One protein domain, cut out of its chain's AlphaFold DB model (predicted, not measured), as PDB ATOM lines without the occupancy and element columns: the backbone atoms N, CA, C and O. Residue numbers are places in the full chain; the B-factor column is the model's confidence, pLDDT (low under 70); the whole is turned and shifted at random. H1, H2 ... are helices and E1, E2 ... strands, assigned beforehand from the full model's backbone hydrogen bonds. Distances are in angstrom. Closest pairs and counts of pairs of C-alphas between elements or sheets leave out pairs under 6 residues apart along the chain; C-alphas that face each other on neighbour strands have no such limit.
ATOM      1  N   ARG A 140     388.002-204.835 137.656       87.50
ATOM      2  CA  ARG A 140     387.286-206.052 138.035       87.50
ATOM      3  C   ARG A 140     386.140-206.333 137.070       87.50
ATOM      4  O   ARG A 140     385.324-205.456 136.765       87.50
ATOM      5  N   ARG A 141     386.086-207.578 136.608       91.31
ATOM      6  CA  ARG A 141     385.002-208.109 135.790       91.31
ATOM      7  C   ARG A 141     384.050-208.901 136.669       91.31
ATOM      8  O   ARG A 141     384.488-209.644 137.542       91.31
ATOM      9  N   ILE A 142     382.759-208.705 136.446       91.50
ATOM     10  CA  ILE A 142     381.697-209.398 137.159       91.50
ATOM     11  C   ILE A 142     380.718-210.005 136.164       91.50
ATOM     12  O   ILE A 142     380.438-209.452 135.095       91.50
ATOM     13  N   ARG A 143     380.198-211.165 136.547       91.75
ATOM     14  CA  ARG A 143     379.136-211.884 135.860       91.75
ATOM     15  C   ARG A 143     378.143-212.320 136.920       91.75
ATOM     16  O   ARG A 143     378.553-212.770 137.982       91.75
ATOM     17  N   PHE A 144     376.863-212.198 136.614       89.31
ATOM     18  CA  PHE A 144     375.801-212.596 137.526       89.31
ATOM     19  C   PHE A 144     375.299-213.987 137.147       89.31
ATOM     20  O   PHE A 144     375.052-214.263 135.970       89.31
ATOM     21  N   ALA A 145     375.131-214.858 138.137       87.69
ATOM     22  CA  ALA A 145     374.564-216.191 137.957       87.69
ATOM     23  C   ALA A 145     373.072-216.126 137.596       87.69
ATOM     24  O   ALA A 145     372.543-217.006 136.917       87.69
ATOM     25  N   GLY A 146     372.385-215.059 138.010       90.44
ATOM     26  CA  GLY A 146     370.989-214.842 137.672       90.44
ATOM     27  C   GLY A 146     370.479-213.457 138.045       90.44
ATOM     28  O   GLY A 146     371.174-212.634 138.638       90.44
ATOM     29  N   ARG A 147     369.210-213.213 137.708       90.50
ATOM     30  CA  ARG A 147     368.551-211.912 137.878       90.50
ATOM     31  C   ARG A 147     368.572-211.401 139.319       90.50
ATOM     32  O   ARG A 147     368.851-210.231 139.529       90.50
ATOM     33  N   ARG A 148     368.327-212.266 140.308       92.62
ATOM     34  CA  ARG A 148     368.290-211.873 141.731       92.62
ATOM     35  C   ARG A 148     369.622-211.312 142.234       92.62
ATOM     36  O   ARG A 148     369.622-210.390 143.038       92.62
ATOM     37  N   GLU A 149     370.738-211.872 141.777       93.31
ATOM     38  CA  GLU A 149     372.076-211.410 142.160       93.31
ATOM     39  C   GLU A 149     372.380-210.039 141.550       93.31
ATOM     40  O   GLU A 149     372.839-209.139 142.248       93.31
ATOM     41  N   LEU A 150     372.035-209.857 140.274       91.62
ATOM     42  CA  LEU A 150     372.148-208.573 139.588       91.62
ATOM     43  C   LEU A 150     371.291-207.495 140.258       91.62
ATOM     44  O   LEU A 150     371.768-206.392 140.509       91.62
ATOM     45  N   GLU A 151     370.031-207.813 140.560       93.56
ATOM     46  CA  GLU A 151     369.131-206.882 141.241       93.56
ATOM     47  C   GLU A 151     369.673-206.484 142.612       93.56
ATOM     48  O   GLU A 151     369.639-205.304 142.949       93.56
ATOM     49  N   ARG A 152     370.211-207.442 143.379       94.38
ATOM     50  CA  ARG A 152     370.851-207.157 144.668       94.38
ATOM     51  C   ARG A 152     372.034-206.213 144.497       94.38
ATOM     52  O   ARG A 152     372.067-205.186 145.154       94.38
ATOM     53  N   PHE A 153     372.931-206.495 143.551       92.94
ATOM     54  CA  PHE A 153     374.082-205.637 143.271       92.94
ATOM     55  C   PHE A 153     373.675-204.187 142.962       92.94
ATOM     56  O   PHE A 153     374.266-203.252 143.501       92.94
ATOM     57  N   VAL A 154     372.657-203.984 142.117       92.81
ATOM     58  CA  VAL A 154     372.178-202.629 141.802       92.81
ATOM     59  C   VAL A 154     371.512-201.977 143.015       92.81
ATOM     60  O   VAL A 154     371.776-200.808 143.290       92.81
ATOM     61  N   ARG A 155     370.675-202.715 143.754       93.69
ATOM     62  CA  ARG A 155     370.005-202.201 144.958       93.69
ATOM     63  C   ARG A 155     371.002-201.802 146.040       93.69
ATOM     64  O   ARG A 155     370.860-200.715 146.578       93.69
ATOM     65  N   ASP A 156     372.059-202.578 146.252       93.50
ATOM     66  CA  ASP A 156     373.109-202.249 147.220       93.50
ATOM     67  C   ASP A 156     373.792-200.909 146.891       93.50
ATOM     68  O   ASP A 156     374.123-200.136 147.790       93.50
ATOM     69  N   ILE A 157     374.006-200.606 145.604       90.88
ATOM     70  CA  ILE A 157     374.540-199.302 145.177       90.88
ATOM     71  C   ILE A 157     373.516-198.200 145.456       90.88
ATOM     72  O   ILE A 157     373.864-197.173 146.036       90.88
ATOM     73  N   LEU A 158     372.259-198.413 145.062       92.12
ATOM     74  CA  LEU A 158     371.190-197.433 145.248       92.12
ATOM     75  C   LEU A 158     370.946-197.117 146.723       92.12
ATOM     76  O   LEU A 158     370.780-195.950 147.054       92.12
ATOM     77  N   ASP A 159     370.960-198.118 147.600       93.06
ATOM     78  CA  ASP A 159     370.739-197.950 149.034       93.06
ATOM     79  C   ASP A 159     371.866-197.131 149.675       93.06
ATOM     80  O   ASP A 159     371.592-196.206 150.448       93.06
ATOM     81  N   ARG A 160     373.128-197.385 149.291       90.19
ATOM     82  CA  ARG A 160     374.276-196.567 149.722       90.19
ATOM     83  C   ARG A 160     374.150-195.120 149.248       90.19
ATOM     84  O   ARG A 160     374.167-194.202 150.065       90.19
ATOM     85  N   VAL A 161     373.947-194.914 147.945       88.69
ATOM     86  CA  VAL A 161     373.821-193.570 147.353       88.69
ATOM     87  C   VAL A 161     372.629-192.819 147.945       88.69
ATOM     88  O   VAL A 161     372.717-191.627 148.237       88.69
ATOM     89  N   ARG A 162     371.509-193.510 148.169       91.50
ATOM     90  CA  ARG A 162     370.324-192.964 148.833       91.50
ATOM     91  C   ARG A 162     370.661-192.476 150.240       91.50
ATOM     92  O   ARG A 162     370.274-191.362 150.590       91.50
ATOM     93  N   ALA A 163     371.351-193.283 151.044       90.44
ATOM     94  CA  ALA A 163     371.752-192.898 152.395       90.44
ATOM     95  C   ALA A 163     372.676-191.667 152.387       90.44
ATOM     96  O   ALA A 163     372.459-190.726 153.160       90.44
ATOM     97  N   ASP A 164     373.642-191.628 151.468       87.56
ATOM     98  CA  ASP A 164     374.545-190.489 151.291       87.56
ATOM     99  C   ASP A 164     373.799-189.217 150.887       87.56
ATOM    100  O   ASP A 164     374.007-188.165 151.492       87.56
ATOM    101  N   LEU A 165     372.892-189.301 149.908       88.31
ATOM    102  CA  LEU A 165     372.083-188.159 149.484       88.31
ATOM    103  C   LEU A 165     371.218-187.634 150.627       88.31
ATOM    104  O   LEU A 165     371.202-186.429 150.862       88.31
ATOM    105  N   LEU A 166     370.533-188.507 151.368       90.19
ATOM    106  CA  LEU A 166     369.695-188.093 152.499       90.19
ATOM    107  C   LEU A 166     370.500-187.402 153.602       90.19
ATOM    108  O   LEU A 166     370.016-186.448 154.210       90.19
ATOM    109  N   THR A 167     371.726-187.861 153.840       87.12
ATOM    110  CA  THR A 167     372.613-187.287 154.854       87.12
ATOM    111  C   THR A 167     373.190-185.949 154.391       87.12
ATOM    112  O   THR A 167     373.090-184.945 155.095       87.12
ATOM    113  N   ARG A 168     373.763-185.909 153.184       80.25
ATOM    114  CA  ARG A 168     374.505-184.753 152.648       80.25
ATOM    115  C   ARG A 168     373.602-183.641 152.131       80.25
ATOM    116  O   ARG A 168     373.985-182.476 152.175       80.25
ATOM    117  N   CYS A 169     372.409-183.989 151.654       80.62
ATOM    118  CA  CYS A 169     371.435-183.037 151.123       80.62
ATOM    119  C   CYS A 169     370.418-182.588 152.181       80.62
ATOM    120  O   CYS A 169     369.376-182.026 151.832       80.62
ATOM    121  N   ARG A 170     370.683-182.820 153.474       82.00
ATOM    122  CA  ARG A 170     369.826-182.320 154.553       82.00
ATOM    123  C   ARG A 170     369.761-180.791 154.488       82.00
ATOM    124  O   ARG A 170     370.780-180.119 154.601       82.00
ATOM    125  N   GLY A 171     368.563-180.248 154.274       77.44
ATOM    126  CA  GLY A 171     368.349-178.805 154.092       77.44
ATOM    127  C   GLY A 171     368.811-178.249 152.737       77.44
ATOM    128  O   GLY A 171     368.742-177.044 152.529       77.44
ATOM    129  N   PHE A 172     369.268-179.103 151.813       82.44
ATOM    130  CA  PHE A 172     369.637-178.700 150.453       82.44
ATOM    131  C   PHE A 172     368.400-178.462 149.585       82.44
ATOM    132  O   PHE A 172     368.341-177.499 148.832       82.44
ATOM    133  N   PHE A 173     367.385-179.316 149.729       83.44
ATOM    134  CA  PHE A 173     366.081-179.132 149.102       83.44
ATOM    135  C   PHE A 173     365.119-178.424 150.070       83.44
ATOM    136  O   PHE A 173     365.152-178.711 151.268       83.44
ATOM    137  N   PRO A 174     364.180-177.590 149.578       83.19
ATOM    138  CA  PRO A 174     363.132-176.975 150.403       83.19
ATOM    139  C   PRO A 174     362.023-177.976 150.791       83.19
ATOM    140  O   PRO A 174     360.875-177.609 151.029       83.19
ATOM    141  N   PHE A 175     362.322-179.274 150.768       87.25
ATOM    142  CA  PHE A 175     361.405-180.352 151.098       87.25
ATOM    143  C   PHE A 175     362.171-181.607 151.521       87.25
ATOM    144  O   PHE A 175     363.361-181.746 151.239       87.25
ATOM    145  N   ASP A 176     361.463-182.551 152.141       88.31
ATOM    146  CA  ASP A 176     362.036-183.841 152.505       88.31
ATOM    147  C   ASP A 176     362.294-184.722 151.271       88.31
ATOM    148  O   ASP A 176     361.370-185.210 150.612       88.31
ATOM    149  N   LEU A 177     363.577-184.928 150.971       89.75
ATOM    150  CA  LEU A 177     364.038-185.777 149.879       89.75
ATOM    151  C   LEU A 177     363.671-187.254 150.102       89.75
ATOM    152  O   LEU A 177     363.476-187.975 149.124       89.75
ATOM    153  N   ARG A 178     363.518-187.713 151.353       93.00
ATOM    154  CA  ARG A 178     363.168-189.109 151.665       93.00
ATOM    155  C   ARG A 178     361.829-189.494 151.062       93.00
ATOM    156  O   ARG A 178     361.782-190.451 150.295       93.00
ATOM    157  N   GLY A 179     360.794-188.689 151.305       90.25
ATOM    158  CA  GLY A 179     359.470-188.922 150.731       90.25
ATOM    159  C   GLY A 179     359.456-188.939 149.198       90.25
ATOM    160  O   GLY A 179     358.604-189.591 148.603       90.25
ATOM    161  N   LEU A 180     360.400-188.259 148.534       90.31
ATOM    162  CA  LEU A 180     360.548-188.344 147.079       90.31
ATOM    163  C   LEU A 180     361.228-189.651 146.646       90.31
ATOM    164  O   LEU A 180     360.745-190.311 145.728       90.31
ATOM    165  N   LEU A 181     362.322-190.033 147.308       92.69
ATOM    166  CA  LEU A 181     363.077-191.251 146.999       92.69
ATOM    167  C   LEU A 181     362.275-192.528 147.297       92.69
ATOM    168  O   LEU A 181     362.397-193.500 146.556       92.69
ATOM    169  N   ASP A 182     361.398-192.514 148.304       92.56
ATOM    170  CA  ASP A 182     360.493-193.631 148.627       92.56
ATOM    171  C   ASP A 182     359.460-193.937 147.538       92.56
ATOM    172  O   ASP A 182     358.887-195.024 147.503       92.56
ATOM    173  N   ARG A 183     359.241-193.009 146.603       88.75
ATOM    174  CA  ARG A 183     358.361-193.230 145.449       88.75
ATOM    175  C   ARG A 183     359.048-193.987 144.315       88.75
ATOM    176  O   ARG A 183     358.371-194.365 143.356       88.75
ATOM    177  N   SER A 184     360.364-194.184 144.400       92.12
ATOM    178  CA  SER A 184     361.139-194.890 143.384       92.12
ATOM    179  C   SER A 184     360.732-196.361 143.305       92.12
ATOM    180  O   SER A 184     360.870-197.128 144.259       92.12
ATOM    181  N   ARG A 185     360.236-196.773 142.139       92.88
ATOM    182  CA  ARG A 185     359.786-198.138 141.849       92.88
ATOM    183  C   ARG A 185     360.500-198.659 140.610       92.88
ATOM    184  O   ARG A 185     360.020-198.517 139.488       92.88
ATOM    185  N   LEU A 186     361.664-199.265 140.817       93.56
ATOM    186  CA  LEU A 186     362.485-199.806 139.735       93.56
ATOM    187  C   LEU A 186     362.187-201.286 139.490       93.56
ATOM    188  O   LEU A 186     362.248-202.111 140.406       93.56
ATOM    189  N   SER A 187     361.906-201.612 138.230       93.31
ATOM    190  CA  SER A 187     361.770-202.976 137.728       93.31
ATOM    191  C   SER A 187     362.981-203.338 136.874       93.31
ATOM    192  O   SER A 187     363.427-202.540 136.054       93.31
ATOM    193  N   PHE A 188     363.531-204.536 137.064       92.75
ATOM    194  CA  PHE A 188     364.694-204.999 136.311       92.75
ATOM    195  C   PHE A 188     364.268-206.020 135.266       92.75
ATOM    196  O   PHE A 188     363.495-206.928 135.564       92.75
ATOM    197  N   ILE A 189     364.764-205.898 134.043       92.25
ATOM    198  CA  ILE A 189     364.431-206.823 132.958       92.25
ATOM    199  C   ILE A 189     365.680-207.270 132.208       92.25
ATOM    200  O   ILE A 189     366.722-206.618 132.231       92.25
ATOM    201  N   GLN A 190     365.555-208.400 131.517       91.12
ATOM    202  CA  GLN A 190     366.526-208.816 130.516       91.12
ATOM    203  C   GLN A 190     366.230-208.048 129.214       91.12
ATOM    204  O   GLN A 190     365.115-208.182 128.704       91.12
ATOM    205  N   PRO A 191     367.195-207.284 128.663       90.06
ATOM    206  CA  PRO A 191     367.045-206.651 127.360       90.06
ATOM    207  C   PRO A 191     366.719-207.672 126.272       90.06
ATOM    208  O   PRO A 191     367.265-208.787 126.267       90.06
ATOM    209  N   ARG A 192     365.838-207.282 125.351       88.06
ATOM    210  CA  ARG A 192     365.464-208.049 124.160       88.06
ATOM    211  C   ARG A 192     366.594-208.033 123.129       88.06
ATOM    212  O   ARG A 192     367.516-207.220 123.189       88.06
ATOM    213  N   ALA A 193     366.518-208.933 122.149       82.38
ATOM    214  CA  ALA A 193     367.425-208.896 121.007       82.38
ATOM    215  C   ALA A 193     367.305-207.543 120.280       82.38
ATOM    216  O   ALA A 193     366.200-207.098 119.981       82.38
ATOM    217  N   GLY A 194     368.442-206.892 120.023       77.94
ATOM    218  CA  GLY A 194     368.505-205.565 119.399       77.94
ATOM    219  C   GLY A 194     368.474-204.383 120.377       77.94
ATOM    220  O   GLY A 194     368.858-203.285 119.986       77.94
ATOM    221  N   GLU A 195     368.103-204.588 121.645       80.56
ATOM    222  CA  GLU A 195     368.193-203.539 122.669       80.56
ATOM    223  C   GLU A 195     369.634-203.386 123.198       80.56
ATOM    224  O   GLU A 195     370.425-204.341 123.170       80.56
ATOM    225  N   PRO A 196     370.001-202.197 123.716       83.06
ATOM    226  CA  PRO A 196     371.274-202.006 124.393       83.06
ATOM    227  C   PRO A 196     371.463-202.996 125.557       83.06
ATOM    228  O   PRO A 196     370.504-203.345 126.247       83.06
ATOM    229  N   PRO A 197     372.708-203.428 125.838       87.75
ATOM    230  CA  PRO A 197     372.985-204.369 126.925       87.75
ATOM    231  C   PRO A 197     372.675-203.794 128.312       87.75
ATOM    232  O   PRO A 197     372.482-204.570 129.247       87.75
ATOM    233  N   CYS A 198     372.667-202.465 128.434       89.94
ATOM    234  CA  CYS A 198     372.232-201.718 129.603       89.94
ATOM    235  C   CYS A 198     371.399-200.525 129.124       89.94
ATOM    236  O   CYS A 198     371.843-199.817 128.220       89.94
ATOM    237  N   PHE A 199     370.215-200.317 129.695       88.62
ATOM    238  CA  PHE A 199     369.395-199.133 129.442       88.62
ATOM    239  C   PHE A 199     368.470-198.844 130.621       88.62
ATOM    240  O   PHE A 199     368.153-199.731 131.419       88.62
ATOM    241  N   TYR A 200     367.984-197.613 130.681       88.44
ATOM    242  CA  TYR A 200     366.965-197.187 131.621       88.44
ATOM    243  C   TYR A 200     365.843-196.449 130.890       88.44
ATOM    244  O   TYR A 200     366.061-195.760 129.895       88.44
ATOM    245  N   ARG A 201     364.618-196.634 131.377       85.12
ATOM    246  CA  ARG A 201     363.432-195.918 130.919       85.12
ATOM    247  C   ARG A 201     362.594-195.498 132.111       85.12
ATOM    248  O   ARG A 201     362.219-196.339 132.927       85.12
ATOM    249  N   TYR A 202     362.253-194.218 132.182       84.00
ATOM    250  CA  TYR A 202     361.279-193.726 133.146       84.00
ATOM    251  C   TYR A 202     359.856-193.995 132.646       84.00
ATOM    252  O   TYR A 202     359.543-193.737 131.488       84.00
ATOM    253  N   GLU A 203     358.998-194.519 133.515       80.75
ATOM    254  CA  GLU A 203     357.615-194.908 133.189       80.75
ATOM    255  C   GLU A 203     356.583-193.965 133.836       80.75
ATOM    256  O   GLU A 203     355.377-194.130 133.651       80.75
ATOM    257  N   GLY A 204     357.046-192.978 134.609       79.81
ATOM    258  CA  GLY A 204     356.195-192.035 135.328       79.81
ATOM    259  C   GLY A 204     355.758-192.570 136.687       79.81
ATOM    260  O   GLY A 204     355.894-193.749 137.004       79.81
ATOM    261  N   ASN A 205     355.244-191.688 137.541       82.88
ATOM    262  CA  ASN A 205     354.800-192.024 138.898       82.88
ATOM    263  C   ASN A 205     355.887-192.690 139.746       82.88
ATOM    264  O   ASN A 205     355.609-193.604 140.524       82.88
ATOM    265  N   GLY A 206     357.131-192.246 139.570       85.38
ATOM    266  CA  GLY A 206     358.311-192.818 140.209       85.38
ATOM    267  C   GLY A 206     358.692-194.213 139.715       85.38
ATOM    268  O   GLY A 206     359.640-194.792 140.234       85.38
ATOM    269  N   ALA A 207     357.994-194.767 138.720       89.75
ATOM    270  CA  ALA A 207     358.320-196.063 138.149       89.75
ATOM    271  C   ALA A 207     359.400-195.955 137.064       89.75
ATOM    272  O   ALA A 207     359.451-194.987 136.303       89.75
ATOM    273  N   GLY A 208     360.255-196.971 136.975       88.88
ATOM    274  CA  GLY A 208     361.273-197.083 135.936       88.88
ATOM    275  C   GLY A 208     361.596-198.531 135.583       88.88
ATOM    276  O   GLY A 208     361.489-199.435 136.415       88.88
ATOM    277  N   THR A 209     362.008-198.744 134.340       90.69
ATOM    278  CA  THR A 209     362.472-200.028 133.815       90.69
ATOM    279  C   THR A 209     363.980-199.964 133.606       90.69
ATOM    280  O   THR A 209     364.473-199.078 132.912       90.69
ATOM    281  N   VAL A 210     364.712-200.913 134.187       93.00
ATOM    282  CA  VAL A 210     366.168-201.047 134.074       93.00
ATOM    283  C   VAL A 210     366.483-202.347 133.340       93.00
ATOM    284  O   VAL A 210     366.258-203.441 133.860       93.00
ATOM    285  N   GLY A 211     366.989-202.245 132.115       92.62
ATOM    286  CA  GLY A 211     367.435-203.397 131.340       92.62
ATOM    287  C   GLY A 211     368.920-203.651 131.557       92.62
ATOM    288  O   GLY A 211     369.713-202.758 131.281       92.62
ATOM    289  N   ILE A 212     369.319-204.845 132.014       93.06
ATOM    290  CA  ILE A 212     370.736-205.260 132.067       93.06
ATOM    291  C   ILE A 212     370.881-206.719 131.608       93.06
ATOM    292  O   ILE A 212     370.197-207.615 132.098       93.06
ATOM    293  N   ALA A 213     371.776-206.972 130.650       91.50
ATOM    294  CA  ALA A 213     371.951-208.289 130.040       91.50
ATOM    295  C   ALA A 213     372.674-209.301 130.952       91.50
ATOM    296  O   ALA A 213     373.881-209.221 131.141       91.50
ATOM    297  N   LEU A 214     371.977-210.338 131.423       87.00
ATOM    298  CA  LEU A 214     372.489-211.306 132.410       87.00
ATOM    299  C   LEU A 214     373.661-212.169 131.924       87.00
ATOM    300  O   LEU A 214     374.539-212.532 132.699       87.00
ATOM    301  N   ARG A 215     373.685-212.528 130.636       82.62
ATOM    302  CA  ARG A 215     374.696-213.447 130.076       82.62
ATOM    303  C   ARG A 215     375.996-212.753 129.662       82.62
ATOM    304  O   ARG A 215     376.863-213.396 129.075       82.62
ATOM    305  N   ARG A 216     376.126-211.456 129.936       86.88
ATOM    306  CA  ARG A 216     377.282-210.648 129.555       86.88
ATOM    307  C   ARG A 216     378.180-210.411 130.762       86.88
ATOM    308  O   ARG A 216     377.704-210.144 131.859       86.88
ATOM    309  N   GLU A 217     379.484-210.486 130.539       90.69
ATOM    310  CA  GLU A 217     380.462-210.021 131.516       90.69
ATOM    311  C   GLU A 217     380.575-208.493 131.446       90.69
ATOM    312  O   GLU A 217     380.740-207.909 130.365       90.69
ATOM    313  N   PHE A 218     380.510-207.845 132.605       89.94
ATOM    314  CA  PHE A 218     380.654-206.403 132.727       89.94
ATOM    315  C   PHE A 218     381.871-206.038 133.559       89.94
ATOM    316  O   PHE A 218     382.313-206.776 134.430       89.94
ATOM    317  N   SER A 219     382.397-204.847 133.307       88.25
ATOM    318  CA  SER A 219     383.259-204.182 134.279       88.25
ATOM    319  C   SER A 219     382.407-203.726 135.460       88.25
ATOM    320  O   SER A 219     381.389-203.074 135.231       88.25
ATOM    321  N   GLU A 220     382.830-203.995 136.695       88.94
ATOM    322  CA  GLU A 220     382.105-203.534 137.889       88.94
ATOM    323  C   GLU A 220     381.934-202.009 137.870       88.94
ATOM    324  O   GLU A 220     380.822-201.504 138.003       88.94
ATOM    325  N   SER A 221     383.013-201.277 137.578       84.25
ATOM    326  CA  SER A 221     382.989-199.813 137.489       84.25
ATOM    327  C   SER A 221     382.069-199.269 136.391       84.25
ATOM    328  O   SER A 221     381.531-198.176 136.528       84.25
ATOM    329  N   TYR A 222     381.844-200.033 135.315       86.19
ATOM    330  CA  TYR A 222     380.887-199.644 134.278       86.19
ATOM    331  C   TYR A 222     379.452-199.756 134.791       86.19
ATOM    332  O   TYR A 222     378.664-198.846 134.574       86.19
ATOM    333  N   LEU A 223     379.112-200.846 135.487       89.12
ATOM    334  CA  LEU A 223     377.766-201.019 136.037       89.12
ATOM    335  C   LEU A 223     377.474-200.024 137.159       89.12
ATOM    336  O   LEU A 223     376.364-199.510 137.225       89.12
ATOM    337  N   ARG A 224     378.465-199.708 137.997       88.06
ATOM    338  CA  ARG A 224     378.342-198.630 138.987       88.06
ATOM    339  C   ARG A 224     378.106-197.284 138.311       88.06
ATOM    340  O   ARG A 224     377.118-196.630 138.623       88.06
ATOM    341  N   GLY A 225     378.933-196.923 137.326       85.81
ATOM    342  CA  GLY A 225     378.745-195.707 136.528       85.81
ATOM    343  C   GLY A 225     377.363-195.638 135.872       85.81
ATOM    344  O   GLY A 225     376.686-194.626 135.989       85.81
ATOM    345  N   PHE A 226     376.900-196.743 135.281       89.38
ATOM    346  CA  PHE A 226     375.553-196.864 134.723       89.38
ATOM    347  C   PHE A 226     374.465-196.609 135.774       89.38
ATOM    348  O   PHE A 226     373.557-195.826 135.523       89.38
ATOM    349  N   VAL A 227     374.552-197.223 136.959       90.69
ATOM    350  CA  VAL A 227     373.576-197.009 138.042       90.69
ATOM    351  C   VAL A 227     373.532-195.539 138.465       90.69
ATOM    352  O   VAL A 227     372.453-194.991 138.655       90.69
ATOM    353  N   LEU A 228     374.686-194.888 138.572       88.56
ATOM    354  CA  LEU A 228     374.784-193.495 139.004       88.56
ATOM    355  C   LEU A 228     374.275-192.514 137.940       88.56
ATOM    356  O   LEU A 228     373.588-191.551 138.280       88.56
ATOM    357  N   HIS A 229     374.586-192.786 136.669       89.56
ATOM    358  CA  HIS A 229     374.166-191.995 135.511       89.56
ATOM    359  C   HIS A 229     372.664-192.134 135.241       89.56
ATOM    360  O   HIS A 229     371.947-191.149 135.107       89.56
ATOM    361  N   GLU A 230     372.159-193.363 135.186       90.94
ATOM    362  CA  GLU A 230     370.779-193.630 134.781       90.94
ATOM    363  C   GLU A 230     369.785-193.536 135.933       90.94
ATOM    364  O   GLU A 230     368.630-193.154 135.745       90.94
ATOM    365  N   LEU A 231     370.202-193.909 137.142       92.62
ATOM    366  CA  LEU A 231     369.297-194.020 138.277       92.62
ATOM    367  C   LEU A 231     369.479-192.823 139.209       92.62
ATOM    368  O   LEU A 231     369.039-191.714 138.909       92.62
ATOM    369  N   ILE A 232     370.091-193.039 140.364       91.25
ATOM    370  CA  ILE A 232     370.255-192.024 141.396       91.25
ATOM    371  C   ILE A 232     371.762-191.845 141.589       91.25
ATOM    372  O   ILE A 232     372.445-192.851 141.794       91.25
ATOM    373  N   PRO A 233     372.295-190.609 141.547       89.56
ATOM    374  CA  PRO A 233     371.610-189.305 141.464       89.56
ATOM    375  C   PRO A 233     371.287-188.778 140.045       89.56
ATOM    376  O   PRO A 233     370.897-187.616 139.915       89.56
ATOM    377  N   GLY A 234     371.486-189.567 138.988       90.50
ATOM    378  CA  GLY A 234     371.308-189.123 137.604       90.50
ATOM    379  C   GLY A 234     369.853-189.056 137.114       90.50
ATOM    380  O   GLY A 234     369.006-188.385 137.716       90.50
ATOM    381  N   HIS A 235     369.558-189.702 135.982       89.81
ATOM    382  CA  HIS A 235     368.297-189.506 135.255       89.81
ATOM    383  C   HIS A 235     367.039-189.852 136.068       89.81
ATOM    384  O   HIS A 235     366.050-189.121 136.003       89.81
ATOM    385  N   HIS A 236     367.030-190.921 136.869       90.75
ATOM    386  CA  HIS A 236     365.852-191.255 137.679       90.75
ATOM    387  C   HIS A 236     365.541-190.185 138.730       90.75
ATOM    388  O   HIS A 236     364.385-189.778 138.858       90.75
ATOM    389  N   LEU A 237     366.553-189.680 139.447       90.25
ATOM    390  CA  LEU A 237     366.350-188.579 140.395       90.25
ATOM    391  C   LEU A 237     365.857-187.314 139.680       90.25
ATOM    392  O   LEU A 237     364.955-186.637 140.179       90.25
ATOM    393  N   TYR A 238     366.394-187.033 138.492       88.31
ATOM    394  CA  TYR A 238     365.937-185.934 137.648       88.31
ATOM    395  C   TYR A 238     364.457-186.022 137.305       88.31
ATOM    396  O   TYR A 238     363.718-185.054 137.499       88.31
ATOM    397  N   TYR A 239     363.977-187.196 136.912       85.31
ATOM    398  CA  TYR A 239     362.564-187.366 136.600       85.31
ATOM    399  C   TYR A 239     361.651-187.352 137.830       85.31
ATOM    400  O   TYR A 239     360.554-186.798 137.756       85.31
ATOM    401  N   LEU A 240     362.104-187.865 138.979       87.75
ATOM    402  CA  LEU A 240     361.368-187.737 140.242       87.75
ATOM    403  C   LEU A 240     361.172-186.265 140.633       87.75
ATOM    404  O   LEU A 240     360.060-185.852 140.976       87.75
ATOM    405  N   LEU A 241     362.241-185.466 140.568       87.19
ATOM    406  CA  LEU A 241     362.206-184.043 140.913       87.19
ATOM    407  C   LEU A 241     361.269-183.264 139.993       87.19
ATOM    408  O   LEU A 241     360.456-182.478 140.478       87.19
ATOM    409  N   LYS A 242     361.315-183.531 138.689       81.56
ATOM    410  CA  LYS A 242     360.417-182.889 137.727       81.56
ATOM    411  C   LYS A 242     358.964-183.292 137.906       81.56
ATOM    412  O   LYS A 242     358.094-182.425 137.939       81.56
ATOM    413  N   GLN A 243     358.681-184.580 138.083       83.38
ATOM    414  CA  GLN A 243     357.311-185.025 138.317       83.38
ATOM    415  C   GLN A 243     356.707-184.339 139.551       83.38
ATOM    416  O   GLN A 243     355.563-183.890 139.517       83.38
ATOM    417  N   ARG A 244     357.493-184.182 140.620       86.00
ATOM    418  CA  ARG A 244     357.068-183.427 141.803       86.00
ATOM    419  C   ARG A 244     356.710-181.971 141.482       86.00
ATOM    420  O   ARG A 244     355.808-181.432 142.117       86.00
ATOM    421  N   GLN A 245     357.413-181.317 140.556       80.88
ATOM    422  CA  GLN A 245     357.084-179.945 140.152       80.88
ATOM    423  C   GLN A 245     355.742-179.875 139.431       80.88
ATOM    424  O   GLN A 245     354.938-179.003 139.751       80.88
ATOM    425  N   VAL A 246     355.481-180.820 138.525       79.06
ATOM    426  CA  VAL A 246     354.200-180.931 137.811       79.06
ATOM    427  C   VAL A 246     353.055-181.143 138.799       79.06
ATOM    428  O   VAL A 246     352.073-180.409 138.782       79.06
ATOM    429  N   GLU A 247     353.210-182.083 139.735       81.69
ATOM    430  CA  GLU A 247     352.197-182.396 140.757       81.69
ATOM    431  C   GLU A 247     351.881-181.223 141.691       81.69
ATOM    432  O   GLU A 247     350.804-181.165 142.277       81.69
ATOM    433  N   ARG A 248     352.818-180.282 141.841       82.25
ATOM    434  CA  ARG A 248     352.649-179.066 142.645       82.25
ATOM    435  C   ARG A 248     352.156-177.866 141.833       82.25
ATOM    436  O   ARG A 248     352.101-176.769 142.377       82.25
ATOM    437  N   GLY A 249     351.847-178.050 140.549       74.19
ATOM    438  CA  GLY A 249     351.440-176.971 139.644       74.19
ATOM    439  C   GLY A 249     352.574-176.027 139.229       74.19
ATOM    440  O   GLY A 249     352.315-175.006 138.601       74.19
TER     441      GLY A 249
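What this domain is: This is residues 140 to 249 of the 393 residues of an uncharacterized protein of Elusimicrobia bacterium (UniProt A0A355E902). A small sheet of three strands, E1, E3 and E2, is covered on one face by helices, while its other face has no named helix. The long H1 lies over E1 and E3, H3 and H4 follow each other nearly in line over E2, and the short H2 sits beyond one end of the sheet, beside H4. The printed part has 110 residues, with four named helices and three named strands in the order H1, H2, E1, E2, E3, H3, H4. The sheet is mixed, in the order E1, E3, E2, and the class is mixed, helices and strands. The whole is compact, with a radius of gyration of the C-alphas of 14.7 A, yet elongated, with spans of 43 by 27 by 19 A.

Where its parts are: H1 is residues 147 to 168, 31.5 A long, beginning at C-alpha 147 (368.551, -211.912, 137.878). H2 is residues 177 to 181. E1 is residues 185 to 189, 13.3 A, E2 residues 198 to 204, 19.6 A, and E3 residues 207 to 212, 16.6 A. H3 is residues 220 to 230, 15.4 A. H4 is residues 235 to 247, 18.4 A, ending at C-alpha 247 (352.197, -182.396, 140.757).

How they stand to each other: The inner strand E3 is parallel to E1, with N 187 and O 208 2.9 A apart, within hydrogen-bond range. E3 and E2 form an antiparallel hairpin, with N 201 and O 209 at 2.9 A. H1, H3 and H4 lie on the same face, two layers of sheet and helices. H1 is on the sheet at a height of 10.0 A, over E1 and E3, and runs along the strands, only just, at 29.8 degrees to E1 on the local plane. H3, at 10.0 A, and H4, at 9.7 A, run along E2 at 24 and 8 degrees on the local plane. H1 touches H3 with residues 154 to 158 alone, at a steep tilt of 61 degrees, the same way; the closest C-alphas are those of Val 154 and Val 227, 6.9 A. H3 and H4 are close but not clearly touching, at a shallow tilt of 17 degrees; the C-alphas of Glu 230 and His 236 come closest, 6.2 A. H2 is not on the sheet; it touches H4, closest at the C-alphas of Leu 180 and Leu 240, 6.9 A. In H1, H2, H3 and H4 every O i to N i+4 pair is within hydrogen-bond range.

The domain as a whole: The C-alphas of Arg 140 and Gly 249, the two farthest apart, are 46.2 A apart. Residues 141 to 142 pair antiparallel with residues 218 to 219. The printed part has no cut and no long link. Its mean pLDDT is 88.2, and no printed residue is under 70.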